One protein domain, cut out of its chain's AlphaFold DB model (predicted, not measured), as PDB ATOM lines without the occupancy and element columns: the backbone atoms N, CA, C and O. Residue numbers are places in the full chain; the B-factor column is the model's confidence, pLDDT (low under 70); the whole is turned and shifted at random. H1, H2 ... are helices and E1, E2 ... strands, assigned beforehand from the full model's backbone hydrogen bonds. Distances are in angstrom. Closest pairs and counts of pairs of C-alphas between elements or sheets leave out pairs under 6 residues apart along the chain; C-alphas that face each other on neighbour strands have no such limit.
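Overview. This is residues 10 to 49 of the 51 residues of an uncharacterized protein of Leptotrichia hofstadii (UniProt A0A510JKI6). Going along from the first printed residue, you meet an elongated model with its parts strung out in a row: the short helix H1 at one end, the longer helix H2 in the middle, and a hairpin of two strands, E1 and E2, at the other end. Contacts between the helices and the hairpin are few, and the hairpin's tip, residues 39 to 44, sticks out free. The printed part has 40 residues with two named helices followed by two named strands, in the order H1, H2, E1, E2; the sheet has the order E1 - E2 and is antiparallel, and the class is mixed, helices and strands. The whole is only just loose, close to extended, with a radius of gyration of the C-alphas of 13.0 A and spans of 36 by 19 by 12 A.

Along the chain. Find C-alpha 10 at (-39.809, -55.804, 38.768), where H1 begins; it holds residues 10 to 14. Next look for C-alpha 19 at (-33.485, -47.995, 43.201), where H2 begins; it holds residues 19 to 29 and is 15.1 A long from first to last C-alpha. E1 follows at residues 35 to 40, 15.2 A long. E2, residues 43 to 48, is 16.1 A long and ends at C-alpha 48, (-24.310, -34.288, 27.523).

Arrangement. Start again at H1, which is close to H2 but not clearly touching it; their closest C-alphas, those of Cys 12 and Gly 22, are 6.0 A apart. In H1 and H2 every O i to N i+4 pair is within hydrogen-bond range. Beyond H2, residues 30 to 34 make a tight link to E1. E1 and E2 form a hairpin, antiparallel, with 146 degrees between their directions. Look at Glu 37 and Ile 46, whose C-alphas face each other at 5.0 A. Across this pair, N 38 and O 45 at 2.9 A and N 47 and O 36 at 3.0 A are within hydrogen-bond range. H1 is apart from E1 and from E2, and H2 is apart from E2.

Size, cuts and confidence. The two C-alphas farthest apart are those of Ala 10 and Glu 41, at 37.0 A. The printed part has no cut, and its three links, H1 to H2, H2 to E1 and E1 to E2, are tight. In the B-factor column the mean pLDDT of the printed part is 86.3; residues 48 to 49 are under 70.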
ATOM      1  N   ALA A  10     -39.908 -54.373  39.060       97.06
ATOM      2  CA  ALA A  10     -39.809 -55.804  38.768       97.06
ATOM      3  C   ALA A  10     -38.432 -56.157  38.187       97.06
ATOM      4  O   ALA A  10     -37.797 -57.112  38.635       97.06
ATOM      5  N   LYS A  11     -37.928 -55.331  37.259       95.44
ATOM      6  CA  LYS A  11     -36.577 -55.488  36.708       95.44
ATOM      7  C   LYS A  11     -35.484 -55.209  37.731       95.44
ATOM      8  O   LYS A  11     -34.507 -55.948  37.761       95.44
ATOM      9  N   CYS A  12     -35.663 -54.228  38.618       97.06
ATOM     10  CA  CYS A  12     -34.710 -53.999  39.705       97.06
ATOM     11  C   CYS A  12     -34.550 -55.233  40.606       97.06
ATOM     12  O   CYS A  12     -33.429 -55.618  40.931       97.06
ATOM     13  N   MET A  13     -35.663 -55.890  40.952       97.31
ATOM     14  CA  MET A  13     -35.651 -57.115  41.757       97.31
ATOM     15  C   MET A  13     -35.028 -58.297  41.008       97.31
ATOM     16  O   MET A  13     -34.186 -58.997  41.568       97.31
ATOM     17  N   GLU A  14     -35.402 -58.498  39.740       98.00
ATOM     18  CA  GLU A  14     -34.845 -59.545  38.868       98.00
ATOM     19  C   GLU A  14     -33.320 -59.425  38.756       98.00
ATOM     20  O   GLU A  14     -32.599 -60.415  38.874       98.00
ATOM     21  N   TRP A  15     -32.824 -58.201  38.571       97.12
ATOM     22  CA  TRP A  15     -31.404 -57.922  38.360       97.12
ATOM     23  C   TRP A  15     -30.637 -57.667  39.658       97.12
ATOM     24  O   TRP A  15     -29.430 -57.444  39.616       97.12
ATOM     25  N   LYS A  16     -31.314 -57.735  40.812       97.69
ATOM     26  CA  LYS A  16     -30.745 -57.486  42.146       97.69
ATOM     27  C   LYS A  16     -30.030 -56.131  42.245       97.69
ATOM     28  O   LYS A  16     -28.979 -56.023  42.874       97.69
ATOM     29  N   ILE A  17     -30.614 -55.102  41.636       96.81
ATOM     30  CA  ILE A  17     -30.120 -53.722  41.686       96.81
ATOM     31  C   ILE A  17     -31.014 -52.860  42.576       96.81
ATOM     32  O   ILE A  17     -32.219 -53.080  42.692       96.81
ATOM     33  N   ASN A  18     -30.418 -51.860  43.218       97.12
ATOM     34  CA  ASN A  18     -31.155 -50.924  44.058       97.12
ATOM     35  C   ASN A  18     -31.859 -49.835  43.220       97.12
ATOM     36  O   ASN A  18     -31.639 -49.696  42.015       97.12
ATOM     37  N   ALA A  19     -32.704 -49.033  43.872       93.88
ATOM     38  CA  ALA A  19     -33.485 -47.995  43.201       93.88
ATOM     39  C   ALA A  19     -32.616 -46.946  42.481       93.88
ATOM     40  O   ALA A  19     -32.958 -46.534  41.378       93.88
ATOM     41  N   GLN A  20     -31.479 -46.546  43.060       94.38
ATOM     42  CA  GLN A  20     -30.571 -45.575  42.435       94.38
ATOM     43  C   GLN A  20     -29.957 -46.131  41.148       94.38
ATOM     44  O   GLN A  20     -29.936 -45.450  40.125       94.38
ATOM     45  N   GLN A  21     -29.510 -47.388  41.177       95.69
ATOM     46  CA  GLN A  21     -28.996 -48.085  40.001       95.69
ATOM     47  C   GLN A  21     -30.078 -48.222  38.923       95.69
ATOM     48  O   GLN A  21     -29.811 -47.962  37.754       95.69
ATOM     49  N   GLY A  22     -31.312 -48.559  39.303       95.38
ATOM     50  CA  GLY A  22     -32.433 -48.621  38.364       95.38
ATOM     51  C   GLY A  22     -32.782 -47.263  37.739       95.38
ATOM     52  O   GLY A  22     -33.056 -47.196  36.543       95.38
ATOM     53  N   ILE A  23     -32.704 -46.172  38.509       93.50
ATOM     54  CA  ILE A  23     -32.878 -44.804  37.991       93.50
ATOM     55  C   ILE A  23     -31.776 -44.464  36.979       93.50
ATOM     56  O   ILE A  23     -32.076 -43.906  35.925       93.50
ATOM     57  N   LEU A  24     -30.521 -44.833  37.259       91.94
ATOM     58  CA  LEU A  24     -29.415 -44.651  36.315       91.94
ATOM     59  C   LEU A  24     -29.657 -45.425  35.012       91.94
ATOM     60  O   LEU A  24     -29.480 -44.869  33.932       91.94
ATOM     61  N   PHE A  25     -30.112 -46.677  35.099       92.19
ATOM     62  CA  PHE A  25     -30.472 -47.464  33.917       92.19
ATOM     63  C   PHE A  25     -31.583 -46.807  33.096       92.19
ATOM     64  O   PHE A  25     -31.456 -46.724  31.878       92.19
ATOM     65  N   ALA A  26     -32.637 -46.306  33.743       91.12
ATOM     66  CA  ALA A  26     -33.711 -45.589  33.056       91.12
ATOM     67  C   ALA A  26     -33.189 -44.325  32.349       91.12
ATOM     68  O   ALA A  26     -33.550 -44.058  31.205       91.12
ATOM     69  N   LEU A  27     -32.292 -43.573  32.997       88.88
ATOM     70  CA  LEU A  27     -31.670 -42.387  32.409       88.88
ATOM     71  C   LEU A  27     -30.841 -42.735  31.162       88.88
ATOM     72  O   LEU A  27     -30.998 -42.084  30.131       88.88
ATOM     73  N   LEU A  28     -29.988 -43.761  31.255       88.81
ATOM     74  CA  LEU A  28     -29.116 -44.201  30.161       88.81
ATOM     75  C   LEU A  28     -29.898 -44.813  28.997       88.81
ATOM     76  O   LEU A  28     -29.575 -44.548  27.844       88.81
ATOM     77  N   TYR A  29     -30.935 -45.600  29.285       88.00
ATOM     78  CA  TYR A  29     -31.801 -46.184  28.259       88.00
ATOM     79  C   TYR A  29     -32.454 -45.108  27.384       88.00
ATOM     80  O   TYR A  29     -32.598 -45.277  26.177       88.00
ATOM     81  N   GLU A  30     -32.809 -43.975  27.984       85.88
ATOM     82  CA  GLU A  30     -33.426 -42.854  27.282       85.88
ATOM     83  C   GLU A  30     -32.419 -41.801  26.802       85.88
ATOM     84  O   GLU A  30     -32.829 -40.745  26.321       85.88
ATOM     85  N   ALA A  31     -31.114 -42.066  26.912       86.62
ATOM     86  CA  ALA A  31     -30.066 -41.141  26.488       86.62
ATOM     87  C   ALA A  31     -30.212 -40.620  25.048       86.62
ATOM     88  O   ALA A  31     -30.040 -39.413  24.869       86.62
ATOM     89  N   PRO A  32     -30.635 -41.423  24.049       84.38
ATOM     90  CA  PRO A  32     -30.848 -40.920  22.689       84.38
ATOM     91  C   PRO A  32     -31.869 -39.772  22.577       84.38
ATOM     92  O   PRO A  32     -31.867 -39.042  21.593       84.38
ATOM     93  N   ALA A  33     -32.751 -39.589  23.568       84.62
ATOM     94  CA  ALA A  33     -33.741 -38.511  23.567       84.62
ATOM     95  C   ALA A  33     -33.196 -37.161  24.070       84.62
ATOM     96  O   ALA A  33     -33.856 -36.139  23.887       84.62
ATOM     97  N   TRP A  34     -32.049 -37.139  24.756       80.56
ATOM     98  CA  TRP A  34     -31.538 -35.929  25.421       80.56
ATOM     99  C   TRP A  34     -30.028 -35.710  25.290       80.56
ATOM    100  O   TRP A  34     -29.542 -34.640  25.651       80.56
ATOM    101  N   ALA A  35     -29.285 -36.691  24.792       83.75
ATOM    102  CA  ALA A  35     -27.857 -36.599  24.554       83.75
ATOM    103  C   ALA A  35     -27.556 -36.656  23.060       83.75
ATOM    104  O   ALA A  35     -28.253 -37.319  22.290       83.75
ATOM    105  N   LYS A  36     -26.480 -35.978  22.658       82.88
ATOM    106  CA  LYS A  36     -25.976 -36.068  21.293       82.88
ATOM    107  C   LYS A  36     -25.077 -37.293  21.188       82.88
ATOM    108  O   LYS A  36     -24.156 -37.471  21.986       82.88
ATOM    109  N   GLU A  37     -25.339 -38.112  20.183       81.12
ATOM    110  CA  GLU A  37     -24.439 -39.190  19.798       81.12
ATOM    111  C   GLU A  37     -23.249 -38.610  19.027       81.12
ATOM    112  O   GLU A  37     -23.419 -37.853  18.066       81.12
ATOM    113  N   GLU A  38     -22.037 -38.962  19.444       83.31
ATOM    114  CA  GLU A  38     -20.815 -38.667  18.706       83.31
ATOM    115  C   GLU A  38     -20.028 -39.960  18.490       83.31
ATOM    116  O   GLU A  38     -19.807 -40.743  19.416       83.31
ATOM    117  N   ILE A  39     -19.632 -40.206  17.241       80.75
ATOM    118  CA  ILE A  39     -18.853 -41.386  16.867       80.75
ATOM    119  C   ILE A  39     -17.395 -40.956  16.752       80.75
ATOM    120  O   ILE A  39     -17.030 -40.226  15.832       80.75
ATOM    121  N   ILE A  40     -16.560 -41.441  17.670       84.25
ATOM    122  CA  ILE A  40     -15.117 -41.181  17.689       84.25
ATOM    123  C   ILE A  40     -14.404 -42.532  17.625       84.25
ATOM    124  O   ILE A  40     -14.731 -43.436  18.388       84.25
ATOM    125  N   GLU A  41     -13.462 -42.704  16.690       82.56
ATOM    126  CA  GLU A  41     -12.686 -43.953  16.525       82.56
ATOM    127  C   GLU A  41     -13.556 -45.231  16.440       82.56
ATOM    128  O   GLU A  41     -13.210 -46.282  16.980       82.56
ATOM    129  N   ASN A  42     -14.711 -45.142  15.769       77.56
ATOM    130  CA  ASN A  42     -15.695 -46.227  15.644       77.56
ATOM    131  C   ASN A  42     -16.316 -46.695  16.983       77.56
ATOM    132  O   ASN A  42     -16.811 -47.818  17.085       77.56
ATOM    133  N   LYS A  43     -16.307 -45.840  18.015       75.38
ATOM    134  CA  LYS A  43     -17.007 -46.037  19.291       75.38
ATOM    135  C   LYS A  43     -18.113 -44.997  19.446       75.38
ATOM    136  O   LYS A  43     -17.899 -43.817  19.179       75.38
ATOM    137  N   LEU A  44     -19.284 -45.447  19.898       72.88
ATOM    138  CA  LEU A  44     -20.395 -44.567  20.254       72.88
ATOM    139  C   LEU A  44     -20.107 -43.911  21.606       72.88
ATOM    140  O   LEU A  44     -19.965 -44.605  22.614       72.88
ATOM    141  N   ILE A  45     -20.042 -42.583  21.622       75.69
ATOM    142  CA  ILE A  45     -19.935 -41.775  22.834       75.69
ATOM    143  C   ILE A  45     -21.209 -40.943  22.964       75.69
ATOM    144  O   ILE A  45     -21.664 -40.308  22.014       75.69
ATOM    145  N   ILE A  46     -21.790 -40.965  24.160       73.38
ATOM    146  CA  ILE A  46     -22.986 -40.199  24.503       73.38
ATOM    147  C   ILE A  46     -22.523 -38.930  25.216       73.38
ATOM    148  O   ILE A  46     -21.979 -39.008  26.320       73.38
ATOM    149  N   LEU A  47     -22.709 -37.771  24.585       70.81
ATOM    150  CA  LEU A  47     -22.307 -36.480  25.139       70.81
ATOM    151  C   LEU A  47     -23.513 -35.732  25.710       70.81
ATOM    152  O   LEU A  47     -24.552 -35.592  25.060       70.81
ATOM    153  N   TYR A  48     -23.352 -35.214  26.928       61.31
ATOM    154  CA  TYR A  48     -24.310 -34.288  27.523       61.31
ATOM    155  C   TYR A  48     -24.281 -32.973  26.739       61.31
ATOM    156  O   TYR A  48     -23.217 -32.382  26.560       61.31
ATOM    157  N   GLN A  49     -25.443 -32.510  26.278       56.38
ATOM    158  CA  GLN A  49     -25.579 -31.166  25.725       56.38
ATOM    159  C   GLN A  49     -25.864 -30.199  26.880       56.38
ATOM    160  O   GLN A  49     -26.921 -30.277  27.511       56.38
TER     161      GLN A  49